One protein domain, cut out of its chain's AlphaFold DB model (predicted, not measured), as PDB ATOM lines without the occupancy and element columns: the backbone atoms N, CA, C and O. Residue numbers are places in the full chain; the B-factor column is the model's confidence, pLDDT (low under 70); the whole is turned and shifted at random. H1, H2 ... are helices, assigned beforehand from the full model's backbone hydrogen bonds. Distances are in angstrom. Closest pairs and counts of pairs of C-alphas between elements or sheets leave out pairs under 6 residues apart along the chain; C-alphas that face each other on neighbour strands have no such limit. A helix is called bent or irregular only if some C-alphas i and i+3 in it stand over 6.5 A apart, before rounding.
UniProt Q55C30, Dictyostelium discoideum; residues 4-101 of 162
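Overview. This is residues 4 to 101 of the 162 residues of a protein of Dictyostelium discoideum (UniProt Q55C30). In a rounded cluster of helices, the bent H4 folds back along H3 with arm H4a and packs on H2 and H3 with arm H4b; H5 crosses H2, and H1 packs on H3. The printed part has 98 residues with five named helices, H1 to H5 in chain order; it is all helix. It is compact, with a radius of gyration of the C-alphas of 12.8 A, and spans 33 by 29 by 23 A.

Arrangement. H1, residues 4 to 17, touches residues 56 to 60 alone of H3, residues 50 to 61; the closest C-alphas, Ile 8 and Ile 60, are 6.8 A apart. H2, residues 26 to 45, touches H5, residues 93 to 99, with residues 29 to 37 alone; the closest C-alphas, Thr 33 and Ser 93, are 4.8 A apart. H4, residues 66 to 88, one helix by its hydrogen bonds, is bent: C-alphas 78 and 81 are 7.1 A apart. Arm H4a, residues 66 to 78, is irregular, with C-alphas 67 and 70 6.9 A apart and 7 of 9 O i to N i+4 pairs within hydrogen-bond range.

Along the chain. H1 begins at C-alpha 4, (-47.656, -55.636, -16.448); H5 ends at C-alpha 99, (-48.738, -32.242, -23.652). H2 is 28.4 A long.

Size, cuts and confidence. The printed part has no cut and no long link. Residues 4 to 28 are among those under pLDDT 70.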
ATOM      1  N   LYS A   4     -49.113 -55.538 -16.367       42.42
ATOM      2  CA  LYS A   4     -47.656 -55.636 -16.448       42.42
ATOM      3  C   LYS A   4     -47.135 -55.523 -17.885       42.42
ATOM      4  O   LYS A   4     -46.172 -54.811 -18.094       42.42
ATOM      5  N   TYR A   5     -47.757 -56.172 -18.870       48.73
ATOM      6  CA  TYR A   5     -47.288 -56.115 -20.258       48.73
ATOM      7  C   TYR A   5     -47.579 -54.774 -20.912       48.73
ATOM      8  O   TYR A   5     -46.684 -54.236 -21.536       48.73
ATOM      9  N   ILE A   6     -48.774 -54.209 -20.733       51.14
ATOM     10  CA  ILE A   6     -49.144 -52.937 -21.372       51.14
ATOM     11  C   ILE A   6     -48.235 -51.814 -20.871       51.14
ATOM     12  O   ILE A   6     -47.607 -51.142 -21.681       51.14
ATOM     13  N   CYS A   7     -48.058 -51.685 -19.552       48.67
ATOM     14  CA  CYS A   7     -47.131 -50.695 -19.003       48.67
ATOM     15  C   CYS A   7     -45.669 -50.995 -19.361       48.67
ATOM     16  O   CYS A   7     -44.931 -50.061 -19.645       48.67
ATOM     17  N   ILE A   8     -45.236 -52.266 -19.407       48.53
ATOM     18  CA  ILE A   8     -43.885 -52.611 -19.886       48.53
ATOM     19  C   ILE A   8     -43.700 -52.144 -21.326       48.53
ATOM     20  O   ILE A   8     -42.692 -51.512 -21.601       48.53
ATOM     21  N   THR A   9     -44.649 -52.396 -22.228       51.84
ATOM     22  CA  THR A   9     -44.555 -51.964 -23.628       51.84
ATOM     23  C   THR A   9     -44.524 -50.438 -23.726       51.84
ATOM     24  O   THR A   9     -43.692 -49.895 -24.446       51.84
ATOM     25  N   ILE A  10     -45.364 -49.745 -22.948       59.00
ATOM     26  CA  ILE A  10     -45.424 -48.277 -22.897       59.00
ATOM     27  C   ILE A  10     -44.113 -47.690 -22.369       59.00
ATOM     28  O   ILE A  10     -43.559 -46.795 -22.996       59.00
ATOM     29  N   CYS A  11     -43.575 -48.211 -21.263       55.24
ATOM     30  CA  CYS A  11     -42.313 -47.753 -20.684       55.24
ATOM     31  C   CYS A  11     -41.104 -48.132 -21.543       55.24
ATOM     32  O   CYS A  11     -40.180 -47.332 -21.658       55.24
ATOM     33  N   PHE A  12     -41.083 -49.318 -22.159       46.73
ATOM     34  CA  PHE A  12     -40.025 -49.689 -23.105       46.73
ATOM     35  C   PHE A  12     -40.010 -48.735 -24.291       46.73
ATOM     36  O   PHE A  12     -38.944 -48.295 -24.701       46.73
ATOM     37  N   ILE A  13     -41.182 -48.357 -24.796       52.80
ATOM     38  CA  ILE A  13     -41.290 -47.365 -25.859       52.80
ATOM     39  C   ILE A  13     -40.844 -45.996 -25.331       52.80
ATOM     40  O   ILE A  13     -39.904 -45.431 -25.871       52.80
ATOM     41  N   PHE A  14     -41.364 -45.503 -24.209       55.86
ATOM     42  CA  PHE A  14     -40.942 -44.207 -23.660       55.86
ATOM     43  C   PHE A  14     -39.427 -44.119 -23.385       55.86
ATOM     44  O   PHE A  14     -38.804 -43.097 -23.669       55.86
ATOM     45  N   THR A  15     -38.811 -45.185 -22.865       47.82
ATOM     46  CA  THR A  15     -37.362 -45.236 -22.589       47.82
ATOM     47  C   THR A  15     -36.522 -45.358 -23.859       47.82
ATOM     48  O   THR A  15     -35.492 -44.694 -23.949       47.82
ATOM     49  N   ILE A  16     -36.958 -46.136 -24.858       49.83
ATOM     50  CA  ILE A  16     -36.292 -46.196 -26.170       49.83
ATOM     51  C   ILE A  16     -36.423 -44.857 -26.908       49.83
ATOM     52  O   ILE A  16     -35.467 -44.416 -27.538       49.83
ATOM     53  N   PHE A  17     -37.566 -44.176 -26.816       47.26
ATOM     54  CA  PHE A  17     -37.813 -42.953 -27.586       47.26
ATOM     55  C   PHE A  17     -37.257 -41.677 -26.940       47.26
ATOM     56  O   PHE A  17     -36.943 -40.741 -27.671       47.26
ATOM     57  N   ASN A  18     -36.996 -41.648 -25.625       45.58
ATOM     58  CA  ASN A  18     -36.231 -40.545 -25.015       45.58
ATOM     59  C   ASN A  18     -34.749 -40.504 -25.454       45.58
ATOM     60  O   ASN A  18     -34.044 -39.556 -25.117       45.58
ATOM     61  N   LEU A  19     -34.264 -41.484 -26.231       46.99
ATOM     62  CA  LEU A  19     -32.937 -41.439 -26.860       46.99
ATOM     63  C   LEU A  19     -32.904 -40.701 -28.210       46.99
ATOM     64  O   LEU A  19     -31.822 -40.539 -28.775       46.99
ATOM     65  N   SER A  20     -34.037 -40.212 -28.717       39.97
ATOM     66  CA  SER A  20     -34.103 -39.634 -30.061       39.97
ATOM     67  C   SER A  20     -34.597 -38.193 -30.031       39.97
ATOM     68  O   SER A  20     -35.775 -37.907 -29.847       39.97
ATOM     69  N   ASN A  21     -33.666 -37.271 -30.263       43.24
ATOM     70  CA  ASN A  21     -33.947 -35.871 -30.545       43.24
ATOM     71  C   ASN A  21     -35.000 -35.715 -31.674       43.24
ATOM     72  O   ASN A  21     -34.746 -36.037 -32.829       43.24
ATOM     73  N   SER A  22     -36.158 -35.154 -31.314       42.93
ATOM     74  CA  SER A  22     -36.899 -34.120 -32.063       42.93
ATOM     75  C   SER A  22     -37.633 -34.428 -33.382       42.93
ATOM     76  O   SER A  22     -38.000 -33.472 -34.064       42.93
ATOM     77  N   THR A  23     -37.982 -35.673 -33.720       45.72
ATOM     78  CA  THR A  23     -39.058 -35.914 -34.714       45.72
ATOM     79  C   THR A  23     -39.940 -37.095 -34.314       45.72
ATOM     80  O   THR A  23     -39.657 -38.231 -34.685       45.72
ATOM     81  N   PHE A  24     -41.016 -36.844 -33.569       58.01
ATOM     82  CA  PHE A  24     -42.072 -37.842 -33.395       58.01
ATOM     83  C   PHE A  24     -42.875 -37.966 -34.696       58.01
ATOM     84  O   PHE A  24     -43.247 -36.958 -35.303       58.01
ATOM     85  N   THR A  25     -43.112 -39.193 -35.147       61.12
ATOM     86  CA  THR A  25     -43.898 -39.505 -36.344       61.12
ATOM     87  C   THR A  25     -45.365 -39.769 -35.961       61.12
ATOM     88  O   THR A  25     -45.700 -39.866 -34.775       61.12
ATOM     89  N   PRO A  26     -46.279 -39.895 -36.943       67.67
ATOM     90  CA  PRO A  26     -47.659 -40.301 -36.675       67.67
ATOM     91  C   PRO A  26     -47.767 -41.608 -35.872       67.67
ATOM     92  O   PRO A  26     -48.678 -41.746 -35.065       67.67
ATOM     93  N   VAL A  27     -46.806 -42.529 -36.020       65.48
ATOM     94  CA  VAL A  27     -46.817 -43.833 -35.339       65.48
ATOM     95  C   VAL A  27     -46.616 -43.695 -33.828       65.48
ATOM     96  O   VAL A  27     -47.288 -44.377 -33.058       65.48
ATOM     97  N   GLU A  28     -45.721 -42.817 -33.369       66.47
ATOM     98  CA  GLU A  28     -45.513 -42.576 -31.937       66.47
ATOM     99  C   GLU A  28     -46.727 -41.884 -31.313       66.47
ATOM    100  O   GLU A  28     -47.073 -42.172 -30.165       66.47
ATOM    101  N   CYS A  29     -47.400 -41.015 -32.074       71.54
ATOM    102  CA  CYS A  29     -48.652 -40.404 -31.648       71.54
ATOM    103  C   CYS A  29     -49.761 -41.454 -31.491       71.54
ATOM    104  O   CYS A  29     -50.331 -41.556 -30.407       71.54
ATOM    105  N   ASP A  30     -49.995 -42.290 -32.509       72.99
ATOM    106  CA  ASP A  30     -50.985 -43.378 -32.468       72.99
ATOM    107  C   ASP A  30     -50.704 -44.371 -31.333       72.99
ATOM    108  O   ASP A  30     -51.608 -44.877 -30.667       72.99
ATOM    109  N   PHE A  31     -49.425 -44.656 -31.082       69.25
ATOM    110  CA  PHE A  31     -49.044 -45.513 -29.972       69.25
ATOM    111  C   PHE A  31     -49.346 -44.855 -28.622       69.25
ATOM    112  O   PHE A  31     -49.875 -45.509 -27.722       69.25
ATOM    113  N   CYS A  32     -49.016 -43.571 -28.469       73.15
ATOM    114  CA  CYS A  32     -49.306 -42.839 -27.245       73.15
ATOM    115  C   CYS A  32     -50.815 -42.771 -26.980       73.15
ATOM    116  O   CYS A  32     -51.240 -43.016 -25.848       73.15
ATOM    117  N   THR A  33     -51.631 -42.494 -28.001       80.50
ATOM    118  CA  THR A  33     -53.085 -42.396 -27.829       80.50
ATOM    119  C   THR A  33     -53.673 -43.733 -27.390       80.50
ATOM    120  O   THR A  33     -54.343 -43.804 -26.358       80.50
ATOM    121  N   LEU A  34     -53.294 -44.819 -28.072       73.92
ATOM    122  CA  LEU A  34     -53.677 -46.180 -27.700       73.92
ATOM    123  C   LEU A  34     -53.245 -46.541 -26.272       73.92
ATOM    124  O   LEU A  34     -53.985 -47.210 -25.545       73.92
ATOM    125  N   ALA A  35     -52.046 -46.125 -25.864       70.81
ATOM    126  CA  ALA A  35     -51.509 -46.367 -24.532       70.81
ATOM    127  C   ALA A  35     -52.328 -45.662 -23.443       70.81
ATOM    128  O   ALA A  35     -52.697 -46.294 -22.451       70.81
ATOM    129  N   VAL A  36     -52.634 -44.377 -23.643       79.86
ATOM    130  CA  VAL A  36     -53.454 -43.581 -22.722       79.86
ATOM    131  C   VAL A  36     -54.865 -44.154 -22.625       79.86
ATOM    132  O   VAL A  36     -55.337 -44.391 -21.513       79.86
ATOM    133  N   ASP A  37     -55.501 -44.468 -23.756       82.46
ATOM    134  CA  ASP A  37     -56.851 -45.040 -23.779       82.46
ATOM    135  C   ASP A  37     -56.892 -46.416 -23.105       82.46
ATOM    136  O   ASP A  37     -57.801 -46.724 -22.333       82.46
ATOM    137  N   SER A  38     -55.877 -47.251 -23.337       77.09
ATOM    138  CA  SER A  38     -55.766 -48.558 -22.681       77.09
ATOM    139  C   SER A  38     -55.598 -48.417 -21.170       77.09
ATOM    140  O   SER A  38     -56.257 -49.128 -20.413       77.09
ATOM    141  N   LEU A  39     -54.734 -47.502 -20.720       78.55
ATOM    142  CA  LEU A  39     -54.512 -47.260 -19.297       78.55
ATOM    143  C   LEU A  39     -55.772 -46.703 -18.630       78.55
ATOM    144  O   LEU A  39     -56.132 -47.184 -17.560       78.55
ATOM    145  N   HIS A  40     -56.466 -45.760 -19.272       82.82
ATOM    146  CA  HIS A  40     -57.736 -45.227 -18.785       82.82
ATOM    147  C   HIS A  40     -58.786 -46.334 -18.635       82.82
ATOM    148  O   HIS A  40     -59.368 -46.497 -17.564       82.82
ATOM    149  N   ASN A  41     -58.973 -47.156 -19.672       81.70
ATOM    150  CA  ASN A  41     -59.937 -48.254 -19.651       81.70
ATOM    151  C   ASN A  41     -59.634 -49.283 -18.556       81.70
ATOM    152  O   ASN A  41     -60.549 -49.744 -17.876       81.70
ATOM    153  N   ILE A  42     -58.360 -49.635 -18.356       78.07
ATOM    154  CA  ILE A  42     -57.966 -50.556 -17.280       78.07
ATOM    155  C   ILE A  42     -58.165 -49.904 -15.915       78.07
ATOM    156  O   ILE A  42     -58.677 -50.543 -15.003       78.07
ATOM    157  N   ALA A  43     -57.801 -48.629 -15.774       82.58
ATOM    158  CA  ALA A  43     -57.978 -47.915 -14.524       82.58
ATOM    159  C   ALA A  43     -59.450 -47.829 -14.112       82.58
ATOM    160  O   ALA A  43     -59.756 -47.998 -12.937       82.58
ATOM    161  N   LEU A  44     -60.361 -47.651 -15.071       85.82
ATOM    162  CA  LEU A  44     -61.799 -47.718 -14.820       85.82
ATOM    163  C   LEU A  44     -62.269 -49.138 -14.483       85.82
ATOM    164  O   LEU A  44     -63.041 -49.313 -13.544       85.82
ATOM    165  N   ALA A  45     -61.817 -50.148 -15.234       82.70
ATOM    166  CA  ALA A  45     -62.256 -51.533 -15.057       82.70
ATOM    167  C   ALA A  45     -61.831 -52.125 -13.704       82.70
ATOM    168  O   ALA A  45     -62.635 -52.768 -13.032       82.70
ATOM    169  N   ASP A  46     -60.586 -51.871 -13.299       84.38
ATOM    170  CA  ASP A  46     -60.000 -52.398 -12.065       84.38
ATOM    171  C   ASP A  46     -60.079 -51.387 -10.903       84.38
ATOM    172  O   ASP A  46     -59.563 -51.655  -9.817       84.38
ATOM    173  N   ASN A  47     -60.728 -50.232 -11.117       87.48
ATOM    174  CA  ASN A  47     -60.825 -49.122 -10.162       87.48
ATOM    175  C   ASN A  47     -59.450 -48.727  -9.583       87.48
ATOM    176  O   ASN A  47     -59.277 -48.589  -8.369       87.48
ATOM    177  N   LEU A  48     -58.454 -48.600 -10.465       87.83
ATOM    178  CA  LEU A  48     -57.085 -48.285 -10.078       87.83
ATOM    179  C   LEU A  48     -56.985 -46.845  -9.588       87.83
ATOM    180  O   LEU A  48     -57.497 -45.908 -10.200       87.83
ATOM    181  N   THR A  49     -56.245 -46.666  -8.504       89.38
ATOM    182  CA  THR A  49     -55.911 -45.349  -7.977       89.38
ATOM    183  C   THR A  49     -54.622 -44.820  -8.599       89.38
ATOM    184  O   THR A  49     -53.839 -45.556  -9.206       89.38
ATOM    185  N   TYR A  50     -54.348 -43.531  -8.382       87.36
ATOM    186  CA  TYR A  50     -53.047 -42.940  -8.708       87.36
ATOM    187  C   TYR A  50     -51.891 -43.775  -8.138       87.36
ATOM    188  O   TYR A  50     -50.939 -44.063  -8.852       87.36
ATOM    189  N   ALA A  51     -52.006 -44.205  -6.876       89.30
ATOM    190  CA  ALA A  51     -50.962 -44.959  -6.189       89.30
ATOM    191  C   ALA A  51     -50.718 -46.343  -6.815       89.30
ATOM    192  O   ALA A  51     -49.580 -46.811  -6.840       89.30
ATOM    193  N   ASP A  52     -51.757 -46.985  -7.358       87.07
ATOM    194  CA  ASP A  52     -51.623 -48.284  -8.022       87.07
ATOM    195  C   ASP A  52     -50.830 -48.165  -9.327       87.07
ATOM    196  O   ASP A  52     -49.929 -48.970  -9.593       87.07
ATOM    197  N   ILE A  53     -51.143 -47.136 -10.122       83.34
ATOM    198  CA  ILE A  53     -50.482 -46.862 -11.402       83.34
ATOM    199  C   ILE A  53     -49.048 -46.380 -11.162       83.34
ATOM    200  O   ILE A  53     -48.113 -46.950 -11.721       83.34
ATOM    201  N   ASP A  54     -48.863 -45.387 -10.292       83.75
ATOM    202  CA  ASP A  54     -47.557 -44.839  -9.917       83.75
ATOM    203  C   ASP A  54     -46.637 -45.931  -9.352       83.75
ATOM    204  O   ASP A  54     -45.526 -46.141  -9.841       83.75
ATOM    205  N   GLY A  55     -47.142 -46.745  -8.422       84.67
ATOM    206  CA  GLY A  55     -46.394 -47.864  -7.860       84.67
ATOM    207  C   GLY A  55     -46.026 -48.929  -8.898       84.67
ATOM    208  O   GLY A  55     -44.966 -49.552  -8.803       84.67
ATOM    209  N   ALA A  56     -46.867 -49.161  -9.908       79.67
ATOM    210  CA  ALA A  56     -46.543 -50.080 -10.995       79.67
ATOM    211  C   ALA A  56     -45.486 -49.526 -11.951       79.67
ATOM    212  O   ALA A  56     -44.571 -50.266 -12.321       79.67
ATOM    213  N   LEU A  57     -45.578 -48.245 -12.308       78.35
ATOM    214  CA  LEU A  57     -44.573 -47.564 -13.117       78.35
ATOM    215  C   LEU A  57     -43.229 -47.508 -12.380       78.35
ATOM    216  O   LEU A  57     -42.203 -47.831 -12.972       78.35
ATOM    217  N   GLY A  58     -43.228 -47.255 -11.068       79.67
ATOM    218  CA  GLY A  58     -42.023 -47.299 -10.236       79.67
ATOM    219  C   GLY A  58     -41.375 -48.688 -10.209       79.67
ATOM    220  O   GLY A  58     -40.158 -48.820 -10.347       79.67
ATOM    221  N   ARG A  59     -42.169 -49.768 -10.128       80.49
ATOM    222  CA  ARG A  59     -41.640 -51.143 -10.258       80.49
ATOM    223  C   ARG A  59     -40.988 -51.382 -11.618       80.49
ATOM    224  O   ARG A  59     -39.975 -52.076 -11.680       80.49
ATOM    225  N   ILE A  60     -41.542 -50.818 -12.690       73.17
ATOM    226  CA  ILE A  60     -40.948 -50.903 -14.028       73.17
ATOM    227  C   ILE A  60     -39.639 -50.111 -14.078       73.17
ATOM    228  O   ILE A  60     -38.624 -50.671 -14.488       73.17
ATOM    229  N   CYS A  61     -39.619 -48.876 -13.574       71.17
ATOM    230  CA  CYS A  61     -38.402 -48.068 -13.475       71.17
ATOM    231  C   CYS A  61     -37.297 -48.745 -12.654       71.17
ATOM    232  O   CYS A  61     -36.118 -48.568 -12.945       71.17
ATOM    233  N   ASN A  62     -37.647 -49.573 -11.671       80.37
ATOM    234  CA  ASN A  62     -36.683 -50.344 -10.880       80.37
ATOM    235  C   ASN A  62     -36.310 -51.704 -11.503       80.37
ATOM    236  O   ASN A  62     -35.411 -52.375 -11.003       80.37
ATOM    237  N   SER A  63     -36.990 -52.122 -12.577       76.10
ATOM    238  CA  SER A  63     -36.719 -53.379 -13.297       76.10
ATOM    239  C   SER A  63     -35.858 -53.190 -14.550       76.10
ATOM    240  O   SER A  63     -35.386 -54.175 -15.119       76.10
ATOM    241  N   ILE A  64     -35.669 -51.951 -15.009       67.93
ATOM    242  CA  ILE A  64     -34.775 -51.624 -16.128       67.93
ATOM    243  C   ILE A  64     -33.321 -51.466 -15.642       67.93
ATOM    244  O   ILE A  64     -33.096 -51.254 -14.448       67.93
ATOM    245  N   PRO A  65     -32.318 -51.554 -16.539       74.44
ATOM    246  CA  PRO A  65     -30.914 -51.378 -16.177       74.44
ATOM    247  C   PRO A  65     -30.660 -50.105 -15.358       74.44
ATOM    248  O   PRO A  65     -31.249 -49.052 -15.614       74.44
ATOM    249  N   SER A  66     -29.769 -50.195 -14.367       78.58
ATOM    250  CA  SER A  66     -29.531 -49.134 -13.373       78.58
ATOM    251  C   SER A  66     -29.137 -47.790 -13.988       78.58
ATOM    252  O   SER A  66     -29.473 -46.743 -13.439       78.58
ATOM    253  N   ASN A  67     -28.499 -47.805 -15.159       69.34
ATOM    254  CA  ASN A  67     -28.144 -46.609 -15.919       69.34
ATOM    255  C   ASN A  67     -29.364 -45.823 -16.445       69.34
ATOM    256  O   ASN A  67     -29.220 -44.650 -16.768       69.34
ATOM    257  N   TYR A  68     -30.548 -46.439 -16.501       56.64
ATOM    258  CA  TYR A  68     -31.804 -45.793 -16.899       56.64
ATOM    259  C   TYR A  68     -32.818 -45.687 -15.757       56.64
ATOM    260  O   TYR A  68     -33.706 -44.842 -15.815       56.64
ATOM    261  N   SER A  69     -32.692 -46.510 -14.712       74.65
ATOM    262  CA  SER A  69     -33.633 -46.536 -13.585       74.65
ATOM    263  C   SER A  69     -33.798 -45.169 -12.910       74.65
ATOM    264  O   SER A  69     -34.923 -44.725 -12.683       74.65
ATOM    265  N   GLY A  70     -32.691 -44.457 -12.660       73.74
ATOM    266  CA  GLY A  70     -32.729 -43.110 -12.081       73.74
ATOM    267  C   GLY A  70     -33.460 -42.100 -12.970       73.74
ATOM    268  O   GLY A  70     -34.285 -41.337 -12.478       73.74
ATOM    269  N   LEU A  71     -33.222 -42.147 -14.285       67.98
ATOM    270  CA  LEU A  71     -33.918 -41.302 -15.257       67.98
ATOM    271  C   LEU A  71     -35.414 -41.636 -15.327       67.98
ATOM    272  O   LEU A  71     -36.240 -40.731 -15.332       67.98
ATOM    273  N   CYS A  72     -35.772 -42.921 -15.347       69.91
ATOM    274  CA  CYS A  72     -37.167 -43.356 -15.379       69.91
ATOM    275  C   CYS A  72     -37.929 -42.879 -14.140       69.91
ATOM    276  O   CYS A  72     -39.001 -42.298 -14.276       69.91
ATOM    277  N   ASN A  73     -37.354 -43.062 -12.947       78.43
ATOM    278  CA  ASN A  73     -37.961 -42.587 -11.705       78.43
ATOM    279  C   ASN A  73     -38.071 -41.057 -11.677       78.43
ATOM    280  O   ASN A  73     -39.103 -40.543 -11.269       78.43
ATOM    281  N   TYR A  74     -37.067 -40.330 -12.178       77.34
ATOM    282  CA  TYR A  74     -37.136 -38.873 -12.298       77.34
ATOM    283  C   TYR A  74     -38.271 -38.415 -13.228       77.34
ATOM    284  O   TYR A  74     -39.018 -37.502 -12.890       77.34
ATOM    285  N   VAL A  75     -38.439 -39.063 -14.387       65.48
ATOM    286  CA  VAL A  75     -39.547 -38.766 -15.312       65.48
ATOM    287  C   VAL A  75     -40.892 -39.098 -14.670       65.48
ATOM    288  O   VAL A  75     -41.830 -38.312 -14.783       65.48
ATOM    289  N   LEU A  76     -40.992 -40.231 -13.973       74.59
ATOM    290  CA  LEU A  76     -42.203 -40.606 -13.251       74.59
ATOM    291  C   LEU A  76     -42.535 -39.590 -12.150       74.59
ATOM    292  O   LEU A  76     -43.682 -39.184 -12.040       74.59
ATOM    293  N   GLU A  77     -41.552 -39.114 -11.393       80.25
ATOM    294  CA  GLU A  77     -41.750 -38.105 -10.349       80.25
ATOM    295  C   GLU A  77     -42.145 -36.737 -10.931       80.25
ATOM    296  O   GLU A  77     -43.050 -36.077 -10.421       80.25
ATOM    297  N   ALA A  78     -41.506 -36.321 -12.030       74.65
ATOM    298  CA  ALA A  78     -41.741 -35.020 -12.649       74.65
ATOM    299  C   ALA A  78     -43.040 -34.961 -13.470       74.65
ATOM    300  O   ALA A  78     -43.749 -33.956 -13.442       74.65
ATOM    301  N   MET A  79     -43.348 -36.020 -14.226       73.15
ATOM    302  CA  MET A  79     -44.446 -36.045 -15.203       73.15
ATOM    303  C   MET A  79     -45.596 -36.969 -14.793       73.15
ATOM    304  O   MET A  79     -46.747 -36.708 -15.149       73.15
ATOM    305  N   GLY A  80     -45.316 -38.025 -14.026       78.13
ATOM    306  CA  GLY A  80     -46.306 -39.008 -13.580       78.13
ATOM    307  C   GLY A  80     -47.514 -38.391 -12.874       78.13
ATOM    308  O   GLY A  80     -48.633 -38.690 -13.295       78.13
ATOM    309  N   PRO A  81     -47.353 -37.474 -11.895       83.77
ATOM    310  CA  PRO A  81     -48.474 -36.811 -11.233       83.77
ATOM    311  C   PRO A  81     -49.488 -36.198 -12.194       83.77
ATOM    312  O   PRO A  81     -50.690 -36.362 -11.997       83.77
ATOM    313  N   THR A  82     -49.017 -35.499 -13.224       80.98
ATOM    314  CA  THR A  82     -49.883 -34.824 -14.196       80.98
ATOM    315  C   THR A  82     -50.513 -35.833 -15.148       80.98
ATOM    316  O   THR A  82     -51.736 -35.889 -15.259       80.98
ATOM    317  N   VAL A  83     -49.695 -36.686 -15.768       79.33
ATOM    318  CA  VAL A  83     -50.137 -37.629 -16.804       79.33
ATOM    319  C   VAL A  83     -51.092 -38.669 -16.229       79.33
ATOM    320  O   VAL A  83     -52.179 -38.868 -16.762       79.33
ATOM    321  N   ILE A  84     -50.746 -39.298 -15.104       85.01
ATOM    322  CA  ILE A  84     -51.581 -40.336 -14.484       85.01
ATOM    323  C   ILE A  84     -52.918 -39.739 -14.044       85.01
ATOM    324  O   ILE A  84     -53.958 -40.354 -14.262       85.01
ATOM    325  N   LYS A  85     -52.932 -38.529 -13.466       87.43
ATOM    326  CA  LYS A  85     -54.193 -37.866 -13.098       87.43
ATOM    327  C   LYS A  85     -55.043 -37.542 -14.317       87.43
ATOM    328  O   LYS A  85     -56.248 -37.751 -14.270       87.43
ATOM    329  N   GLN A  86     -54.442 -37.056 -15.400       85.25
ATOM    330  CA  GLN A  86     -55.171 -36.803 -16.639       85.25
ATOM    331  C   GLN A  86     -55.792 -38.086 -17.192       85.25
ATOM    332  O   GLN A  86     -56.978 -38.087 -17.520       85.25
ATOM    333  N   VAL A  87     -55.029 -39.182 -17.209       83.41
ATOM    334  CA  VAL A  87     -55.513 -40.503 -17.619       83.41
ATOM    335  C   VAL A  87     -56.658 -40.964 -16.715       83.41
ATOM    336  O   VAL A  87     -57.703 -41.359 -17.214       83.41
ATOM    337  N   LEU A  88     -56.526 -40.867 -15.390       87.71
ATOM    338  CA  LEU A  88     -57.587 -41.247 -14.447       87.71
ATOM    339  C   LEU A  88     -58.850 -40.388 -14.587       87.71
ATOM    340  O   LEU A  88     -59.958 -40.895 -14.445       87.71
ATOM    341  N   ASN A  89     -58.691 -39.108 -14.922       89.39
ATOM    342  CA  ASN A  89     -59.801 -38.182 -15.143       89.39
ATOM    343  C   ASN A  89     -60.498 -38.376 -16.501       89.39
ATOM    344  O   ASN A  89     -61.443 -37.647 -16.795       89.39
ATOM    345  N   GLY A  90     -60.032 -39.305 -17.345       85.31
ATOM    346  CA  GLY A  90     -60.569 -39.494 -18.696       85.31
ATOM    347  C   GLY A  90     -60.256 -38.330 -19.627       85.31
ATOM    348  O   GLY A  90     -61.032 -38.015 -20.529       85.31
ATOM    349  N   THR A  91     -59.122 -37.662 -19.402       86.05
ATOM    350  CA  THR A  91     -58.619 -36.669 -20.351       86.05
ATOM    351  C   THR A  91     -58.352 -37.363 -21.675       86.05
ATOM    352  O   THR A  91     -57.716 -38.415 -21.718       86.05
ATOM    353  N   ARG A  92     -58.831 -36.747 -22.755       85.45
ATOM    354  CA  ARG A  92     -58.632 -37.218 -24.124       85.45
ATOM    355  C   ARG A  92     -57.167 -37.546 -24.405       85.45
ATOM    356  O   ARG A  92     -56.290 -36.716 -24.150       85.45
ATOM    357  N   SER A  93     -56.921 -38.726 -24.965       84.10
ATOM    358  CA  SER A  93     -55.579 -39.252 -25.196       84.10
ATOM    359  C   SER A  93     -54.736 -38.360 -26.103       84.10
ATOM    360  O   SER A  93     -53.545 -38.182 -25.853       84.10
ATOM    361  N   GLU A  94     -55.350 -37.681 -27.073       81.47
ATOM    362  CA  GLU A  94     -54.655 -36.749 -27.964       81.47
ATOM    363  C   GLU A  94     -54.118 -35.526 -27.214       81.47
ATOM    364  O   GLU A  94     -53.043 -35.026 -27.542       81.47
ATOM    365  N   ILE A  95     -54.831 -35.061 -26.181       83.09
ATOM    366  CA  ILE A  95     -54.404 -33.932 -25.345       83.09
ATOM    367  C   ILE A  95     -53.212 -34.354 -24.492       83.09
ATOM    368  O   ILE A  95     -52.181 -33.684 -24.523       83.09
ATOM    369  N   VAL A  96     -53.325 -35.493 -23.799       81.16
ATOM    370  CA  VAL A  96     -52.242 -36.041 -22.968       81.16
ATOM    371  C   VAL A  96     -50.980 -36.237 -23.810       81.16
ATOM    372  O   VAL A  96     -49.899 -35.778 -23.449       81.16
ATOM    373  N   CYS A  97     -51.109 -36.856 -24.983       77.54
ATOM    374  CA  CYS A  97     -49.980 -37.132 -25.867       77.54
ATOM    375  C   CYS A  97     -49.380 -35.882 -26.521       77.54
ATOM    376  O   CYS A  97     -48.190 -35.877 -26.846       77.54
ATOM    377  N   THR A  98     -50.173 -34.824 -26.692       79.05
ATOM    378  CA  THR A  98     -49.690 -33.517 -27.156       79.05
ATOM    379  C   THR A  98     -48.937 -32.774 -26.057       79.05
ATOM    380  O   THR A  98     -47.891 -32.184 -26.322       79.05
ATOM    381  N   GLU A  99     -49.420 -32.827 -24.815       75.77
ATOM    382  CA  GLU A  99     -48.738 -32.242 -23.652       75.77
ATOM    383  C   GLU A  99     -47.406 -32.948 -23.368       75.77
ATOM    384  O   GLU A  99     -46.405 -32.307 -23.057       75.77
ATOM    385  N   LEU A 100     -47.364 -34.263 -23.601       73.44
ATOM    386  CA  LEU A 100     -46.137 -35.060 -23.615       73.44
ATOM    387  C   LEU A 100     -45.216 -34.754 -24.805       73.44
ATOM    388  O   LEU A 100     -44.131 -35.326 -24.894       73.44
ATOM    389  N   THR A 101     -45.623 -33.874 -25.724       70.91
ATOM    390  CA  THR A 101     -44.914 -33.503 -26.960       70.91
ATOM    391  C   THR A 101     -44.660 -34.656 -27.939       70.91
ATOM    392  O   THR A 101     -43.925 -34.481 -28.907       70.91
TER     393      THR A 101